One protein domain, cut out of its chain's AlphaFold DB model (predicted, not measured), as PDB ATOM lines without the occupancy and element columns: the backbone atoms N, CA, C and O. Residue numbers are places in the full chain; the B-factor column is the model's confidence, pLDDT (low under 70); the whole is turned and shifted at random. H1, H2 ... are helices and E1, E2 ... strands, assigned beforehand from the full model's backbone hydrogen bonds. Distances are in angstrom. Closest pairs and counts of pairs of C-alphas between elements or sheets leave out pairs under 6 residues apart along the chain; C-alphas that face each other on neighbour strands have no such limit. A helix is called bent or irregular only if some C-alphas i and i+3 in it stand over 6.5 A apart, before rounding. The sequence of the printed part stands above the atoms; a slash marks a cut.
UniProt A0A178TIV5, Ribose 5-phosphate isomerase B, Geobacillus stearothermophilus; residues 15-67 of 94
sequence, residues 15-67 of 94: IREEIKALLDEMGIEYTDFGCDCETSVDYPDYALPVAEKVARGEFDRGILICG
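What this domain is: This is residues 15 to 67 of the 94 residues of the protein "Ribose 5-phosphate isomerase B" of Geobacillus stearothermophilus (UniProt A0A178TIV5). Two helices, H1 and H2, lie on opposite sides of two short strands, E1 and E2, which run through the middle near each other but do not pair, with few contacts between the parts. H2 packs on E2, while part of the long link from E1 to H2, residues 36 to 41, sticks out at one end. The printed part has 53 residues, with two named helices and two named strands in the order H1, E1, H2, E2; the class is mixed, helices and strands. It is only just compact, close to loose, with a radius of gyration of the C-alphas of 11.7 A, and the C-alphas span 31 by 27 by 15 A.

Where its parts are: H1, residues 15 to 25, begins at C-alpha 15 (-53.006, 28.703, 32.246) and is 15.4 A long from first to last C-alpha. E1 is residues 29 to 32, 10.2 A long. H2, residues 44 to 55, begins at C-alpha 44 (-45.583, 22.702, 47.358) and is 15.7 A long; it is neither bent nor irregular, but only just: C-alphas 46 and 49 are 6.1 A apart. E2, residues 61 to 65, is 13.4 A long and ends at C-alpha 65 (-49.014, 28.585, 38.518).

How they stand to each other: The closest C-alphas of H1 and E1 are those of Leu 23 and Glu 29, 7.2 A apart. Those of H1 and E2 are Arg 16 and Ile 65, at 6.9 A. H2 and E2 have 6 pairs of C-alphas within 8 A, the closest Val 54 and Arg 61 at 6.1 A. E1 and E2 are near each other, with 5 pairs of C-alphas within 10 A, and each pairs with no named strand. H1 and H2 are apart, and so are E1 and H2. Every O i to N i+4 pair of H1 is within hydrogen-bond range, and 6 of 8 in H2.

The domain as a whole: The two C-alphas farthest apart, those of Gly 27 and Ser 40, are 31.5 A apart. The printed part has no cut. The link from E1 to H2, 11 residues, is long; those from H1 to E1 and from H2 to E2 are tight. Residues 21 to 27, of which 21 to 25 belong to H1, and residues 36 to 41 stand free. The mean pLDDT of the printed part is 92.5, and no printed residue is under 70.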
ATOM      1  N   ILE A  15     -53.959  27.604  32.468       91.69
ATOM      2  CA  ILE A  15     -53.006  28.703  32.246       91.69
ATOM      3  C   ILE A  15     -51.627  28.141  31.878       91.69
ATOM      4  O   ILE A  15     -50.926  28.726  31.058       91.69
ATOM      5  N   ARG A  16     -51.235  26.998  32.450       93.12
ATOM      6  CA  ARG A  16     -49.984  26.321  32.105       93.12
ATOM      7  C   ARG A  16     -49.945  25.943  30.629       93.12
ATOM      8  O   ARG A  16     -48.956  26.241  29.971       93.12
ATOM      9  N   GLU A  17     -51.013  25.345  30.109       94.06
ATOM     10  CA  GLU A  17     -51.104  24.982  28.689       94.06
ATOM     11  C   GLU A  17     -51.090  26.216  27.772       94.06
ATOM     12  O   GLU A  17     -50.399  26.213  26.754       94.06
ATOM     13  N   GLU A  18     -51.760  27.308  28.158       94.12
ATOM     14  CA  GLU A  18     -51.695  28.586  27.428       94.12
ATOM     15  C   GLU A  18     -50.260  29.156  27.398       94.12
ATOM     16  O   GLU A  18     -49.786  29.606  26.355       94.12
ATOM     17  N   ILE A  19     -49.530  29.093  28.517       94.12
ATOM     18  CA  ILE A  19     -48.133  29.548  28.587       94.12
ATOM     19  C   ILE A  19     -47.210  28.642  27.768       94.12
ATOM     20  O   ILE A  19     -46.307  29.150  27.111       94.12
ATOM     21  N   LYS A  20     -47.425  27.323  27.772       95.44
ATOM     22  CA  LYS A  20     -46.652  26.376  26.955       95.44
ATOM     23  C   LYS A  20     -46.755  26.709  25.470       95.44
ATOM     24  O   LYS A  20     -45.725  26.850  24.821       95.44
ATOM     25  N   ALA A  21     -47.972  26.955  24.980       96.38
ATOM     26  CA  ALA A  21     -48.191  27.383  23.601       96.38
ATOM     27  C   ALA A  21     -47.441  28.687  23.270       96.38
ATOM     28  O   ALA A  21     -46.793  28.778  22.229       96.38
ATOM     29  N   LEU A  22     -47.449  29.670  24.178       95.50
ATOM     30  CA  LEU A  22     -46.682  30.910  24.004       95.50
ATOM     31  C   LEU A  22     -45.165  30.667  23.981       95.50
ATOM     32  O   LEU A  22     -44.458  31.270  23.178       95.50
ATOM     33  N   LEU A  23     -44.644  29.792  24.845       95.12
ATOM     34  CA  LEU A  23     -43.220  29.444  24.854       95.12
ATOM     35  C   LEU A  23     -42.808  28.748  23.550       95.12
ATOM     36  O   LEU A  23     -41.746  29.069  23.010       95.12
ATOM     37  N   ASP A  24     -43.664  27.871  23.023       95.94
ATOM     38  CA  ASP A  24     -43.476  27.219  21.726       95.94
ATOM     39  C   ASP A  24     -43.465  28.244  20.577       95.94
ATOM     40  O   ASP A  24     -42.546  28.237  19.754       95.94
ATOM     41  N   GLU A  25     -44.414  29.188  20.549       96.81
ATOM     42  CA  GLU A  25     -44.452  30.288  19.569       96.81
ATOM     43  C   GLU A  25     -43.201  31.179  19.630       96.81
ATOM     44  O   GLU A  25     -42.707  31.652  18.604       96.81
ATOM     45  N   MET A  26     -42.664  31.394  20.832       94.69
ATOM     46  CA  MET A  26     -41.450  32.179  21.065       94.69
ATOM     47  C   MET A  26     -40.154  31.393  20.810       94.69
ATOM     48  O   MET A  26     -39.073  31.990  20.837       94.69
ATOM     49  N   GLY A  27     -40.226  30.077  20.582       95.50
ATOM     50  CA  GLY A  27     -39.058  29.207  20.427       95.50
ATOM     51  C   GLY A  27     -38.211  29.073  21.699       95.50
ATOM     52  O   GLY A  27     -36.990  28.916  21.614       95.50
ATOM     53  N   ILE A  28     -38.831  29.185  22.878       95.19
ATOM     54  CA  ILE A  28     -38.169  29.033  24.179       95.19
ATOM     55  C   ILE A  28     -38.286  27.578  24.630       95.19
ATOM     56  O   ILE A  28     -39.383  27.053  24.785       95.19
ATOM     57  N   GLU A  29     -37.150  26.937  24.903       95.62
ATOM     58  CA  GLU A  29     -37.134  25.573  25.435       95.62
ATOM     59  C   GLU A  29     -37.661  25.535  26.875       95.62
ATOM     60  O   GLU A  29     -37.199  26.277  27.753       95.62
ATOM     61  N   TYR A  30     -38.585  24.611  27.138       96.56
ATOM     62  CA  TYR A  30     -39.116  24.384  28.475       96.56
ATOM     63  C   TYR A  30     -39.217  22.903  28.843       96.56
ATOM     64  O   TYR A  30     -39.180  22.008  28.001       96.56
ATOM     65  N   THR A  31     -39.331  22.638  30.142       97.50
ATOM     66  CA  THR A  31     -39.685  21.330  30.701       97.50
ATOM     67  C   THR A  31     -40.887  21.496  31.618       97.50
ATOM     68  O   THR A  31     -40.850  22.305  32.546       97.50
ATOM     69  N   ASP A  32     -41.941  20.733  31.338       96.25
ATOM     70  CA  ASP A  32     -43.170  20.695  32.125       96.25
ATOM     71  C   ASP A  32     -43.043  19.664  33.254       96.25
ATOM     72  O   ASP A  32     -42.732  18.496  33.014       96.25
ATOM     73  N   PHE A  33     -43.247  20.111  34.490       95.19
ATOM     74  CA  PHE A  33     -43.219  19.285  35.696       95.19
ATOM     75  C   PHE A  33     -44.631  18.952  36.209       95.19
ATOM     76  O   PHE A  33     -44.783  18.438  37.318       95.19
ATOM     77  N   GLY A  34     -45.666  19.212  35.403       89.00
ATOM     78  CA  GLY A  34     -47.061  18.964  35.745       89.00
ATOM     79  C   GLY A  34     -47.617  20.041  36.675       89.00
ATOM     80  O   GLY A  34     -47.032  21.106  36.833       89.00
ATOM     81  N   CYS A  35     -48.762  19.846  37.321       86.19
ATOM     82  CA  CYS A  35     -49.549  18.626  37.455       86.19
ATOM     83  C   CYS A  35     -50.409  18.236  36.241       86.19
ATOM     84  O   CYS A  35     -51.222  19.037  35.788       86.19
ATOM     85  N   ASP A  36     -50.358  16.979  35.809       80.44
ATOM     86  CA  ASP A  36     -51.362  16.405  34.898       80.44
ATOM     87  C   ASP A  36     -52.467  15.715  35.705       80.44
ATOM     88  O   ASP A  36     -52.620  14.495  35.688       80.44
ATOM     89  N   CYS A  37     -53.199  16.503  36.493       76.06
ATOM     90  CA  CYS A  37     -54.255  16.006  37.367       76.06
ATOM     91  C   CYS A  37     -55.545  16.814  37.244       76.06
ATOM     92  O   CYS A  37     -55.537  18.042  37.193       76.06
ATOM     93  N   GLU A  38     -56.667  16.097  37.278       71.62
ATOM     94  CA  GLU A  38     -58.011  16.675  37.401       71.62
ATOM     95  C   GLU A  38     -58.442  16.846  38.867       71.62
ATOM     96  O   GLU A  38     -59.447  17.488  39.168       71.62
ATOM     97  N   THR A  39     -57.690  16.258  39.798       79.12
ATOM     98  CA  THR A  39     -57.990  16.255  41.230       79.12
ATOM     99  C   THR A  39     -57.147  17.267  41.986       79.12
ATOM    100  O   THR A  39     -56.031  17.580  41.580       79.12
ATOM    101  N   SER A  40     -57.657  17.720  43.132       85.94
ATOM    102  CA  SER A  40     -56.910  18.587  44.043       85.94
ATOM    103  C   SER A  40     -55.554  17.980  44.415       85.94
ATOM    104  O   SER A  40     -55.466  16.791  44.723       85.94
ATOM    105  N   VAL A  41     -54.521  18.817  44.397       88.69
ATOM    106  CA  VAL A  41     -53.134  18.490  44.749       88.69
ATOM    107  C   VAL A  41     -52.509  19.636  45.528       88.69
ATOM    108  O   VAL A  41     -52.950  20.785  45.414       88.69
ATOM    109  N   ASP A  42     -51.453  19.322  46.270       89.12
ATOM    110  CA  ASP A  42     -50.730  20.283  47.085       89.12
ATOM    111  C   ASP A  42     -49.679  21.030  46.253       89.12
ATOM    112  O   ASP A  42     -48.726  20.467  45.718       89.12
ATOM    113  N   TYR A  43     -49.831  22.352  46.162       88.88
ATOM    114  CA  TYR A  43     -48.928  23.221  45.403       88.88
ATOM    115  C   TYR A  43     -47.429  23.121  45.781       88.88
ATOM    116  O   TYR A  43     -46.603  23.313  44.884       88.88
ATOM    117  N   PRO A  44     -47.005  22.833  47.037       92.62
ATOM    118  CA  PRO A  44     -45.583  22.702  47.358       92.62
ATOM    119  C   PRO A  44     -44.888  21.562  46.611       92.62
ATOM    120  O   PRO A  44     -43.709  21.708  46.289       92.62
ATOM    121  N   ASP A  45     -45.611  20.486  46.286       93.25
ATOM    122  CA  ASP A  45     -45.062  19.316  45.588       93.25
ATOM    123  C   ASP A  45     -44.600  19.658  44.167       93.25
ATOM    124  O   ASP A  45     -43.708  19.010  43.627       93.25
ATOM    125  N   TYR A  46     -45.152  20.726  43.588       94.38
ATOM    126  CA  TYR A  46     -44.793  21.238  42.265       94.38
ATOM    127  C   TYR A  46     -43.866  22.457  42.351       94.38
ATOM    128  O   TYR A  46     -42.949  22.605  41.543       94.38
ATOM    129  N   ALA A  47     -44.051  23.316  43.360       94.00
ATOM    130  CA  ALA A  47     -43.225  24.505  43.551       94.00
ATOM    131  C   ALA A  47     -41.779  24.176  43.942       94.00
ATOM    132  O   ALA A  47     -40.843  24.766  43.397       94.00
ATOM    133  N   LEU A  48     -41.588  23.265  44.905       94.88
ATOM    134  CA  LEU A  48     -40.273  22.990  45.485       94.88
ATOM    135  C   LEU A  48     -39.305  22.361  44.475       94.88
ATOM    136  O   LEU A  48     -38.197  22.887  44.350       94.88
ATOM    137  N   PRO A  49     -39.681  21.324  43.694       95.25
ATOM    138  CA  PRO A  49     -38.762  20.739  42.720       95.25
ATOM    139  C   PRO A  49     -38.303  21.744  41.661       95.25
ATOM    140  O   PRO A  49     -37.122  21.783  41.324       95.25
ATOM    141  N   VAL A  50     -39.207  22.596  41.165       95.88
ATOM    142  CA  VAL A  50     -38.859  23.652  40.202       95.88
ATOM    143  C   VAL A  50     -37.912  24.671  40.834       95.88
ATOM    144  O   VAL A  50     -36.873  24.986  40.253       95.88
ATOM    145  N   ALA A  51     -38.230  25.159  42.036       95.69
ATOM    146  CA  ALA A  51     -37.409  26.139  42.739       95.69
ATOM    147  C   ALA A  51     -35.996  25.609  43.040       95.69
ATOM    148  O   ALA A  51     -35.017  26.322  42.818       95.69
ATOM    149  N   GLU A  52     -35.870  24.351  43.474       95.75
ATOM    150  CA  GLU A  52     -34.578  23.695  43.701       95.75
ATOM    151  C   GLU A  52     -33.753  23.578  42.423       95.75
ATOM    152  O   GLU A  52     -32.551  23.836  42.434       95.75
ATOM    153  N   LYS A  53     -34.386  23.200  41.313       95.75
ATOM    154  CA  LYS A  53     -33.706  23.041  40.027       95.75
ATOM    155  C   LYS A  53     -33.211  24.367  39.463       95.75
ATOM    156  O   LYS A  53     -32.094  24.430  38.950       95.75
ATOM    157  N   VAL A  54     -33.999  25.432  39.611       95.62
ATOM    158  CA  VAL A  54     -33.570  26.795  39.267       95.62
ATOM    159  C   VAL A  54     -32.420  27.241  40.171       95.62
ATOM    160  O   VAL A  54     -31.400  27.703  39.671       95.62
ATOM    161  N   ALA A  55     -32.520  27.029  41.488       93.50
ATOM    162  CA  ALA A  55     -31.457  27.380  42.434       93.50
ATOM    163  C   ALA A  55     -30.139  26.622  42.167       93.50
ATOM    164  O   ALA A  55     -29.056  27.157  42.396       93.50
ATOM    165  N   ARG A  56     -30.211  25.390  41.646       95.19
ATOM    166  CA  ARG A  56     -29.044  24.586  41.235       95.19
ATOM    167  C   ARG A  56     -28.476  24.968  39.864       95.19
ATOM    168  O   ARG A  56     -27.448  24.418  39.475       95.19
ATOM    169  N   GLY A  57     -29.124  25.871  39.127       94.06
ATOM    170  CA  GLY A  57     -28.729  26.243  37.767       94.06
ATOM    171  C   GLY A  57     -29.028  25.172  36.711       94.06
ATOM    172  O   GLY A  57     -28.475  25.233  35.616       94.06
ATOM    173  N   GLU A  58     -29.889  24.190  37.011       95.44
ATOM    174  CA  GLU A  58     -30.377  23.226  36.009       95.44
ATOM    175  C   GLU A  58     -31.295  23.918  34.984       95.44
ATOM    176  O   GLU A  58     -31.322  23.538  33.810       95.44
ATOM    177  N   PHE A  59     -32.015  24.951  35.434       95.88
ATOM    178  CA  PHE A  59     -32.881  25.814  34.634       95.88
ATOM    179  C   PHE A  59     -32.560  27.279  34.906       95.88
ATOM    180  O   PHE A  59     -32.210  27.649  36.025       95.88
ATOM    181  N   ASP A  60     -32.741  28.125  33.895       94.31
ATOM    182  CA  ASP A  60     -32.521  29.561  34.028       94.31
ATOM    183  C   ASP A  60     -33.674  30.231  34.778       94.31
ATOM    184  O   ASP A  60     -33.454  31.174  35.539       94.31
ATOM    185  N   ARG A  61     -34.917  29.791  34.545       94.50
ATOM    186  CA  ARG A  61     -36.131  30.387  35.125       94.50
ATOM    187  C   ARG A  61     -37.185  29.328  35.443       94.50
ATOM    188  O   ARG A  61     -37.241  28.288  34.793       94.50
ATOM    189  N   GLY A  62     -38.033  29.636  36.424       95.12
ATOM    190  CA  GLY A  62     -39.200  28.841  36.803       95.12
ATOM    191  C   GLY A  62     -40.501  29.623  36.604       95.12
ATOM    192  O   GLY A  62     -40.562  30.797  36.965       95.12
ATOM    193  N   ILE A  63     -41.531  28.976  36.063       95.31
ATOM    194  CA  ILE A  63     -42.901  29.488  35.964       95.31
ATOM    195  C   ILE A  63     -43.792  28.587  36.823       95.31
ATOM    196  O   ILE A  63     -43.927  27.399  36.546       95.31
ATOM    197  N   LEU A  64     -44.381  29.151  37.878       94.94
ATOM    198  CA  LEU A  64     -45.221  28.424  38.830       94.94
ATOM    199  C   LEU A  64     -46.624  29.013  38.864       94.94
ATOM    200  O   LEU A  64     -46.788  30.221  39.027       94.94
ATOM    201  N   ILE A  65     -47.631  28.154  38.731       93.12
ATOM    202  CA  ILE A  65     -49.014  28.585  38.518       93.12
ATOM    203  C   ILE A  65     -49.933  27.876  39.514       93.12
ATOM    204  O   ILE A  65     -49.956  26.654  39.607       93.12
ATOM    205  N   CYS A  66     -50.728  28.642  40.252       89.69
ATOM    206  CA  CYS A  66     -51.865  28.114  41.002       89.69
ATOM    207  C   CYS A  66     -53.036  29.089  40.940       89.69
ATOM    208  O   CYS A  66     -52.899  30.167  40.363       89.69
ATOM    209  N   GLY A  67     -54.161  28.753  41.576       85.31
ATOM    210  CA  GLY A  67     -55.363  29.595  41.546       85.31
ATOM    211  C   GLY A  67     -55.123  31.067  41.923       85.31
ATOM    212  O   GLY A  67     -55.735  31.951  41.333       85.31
TER     213      GLY A  67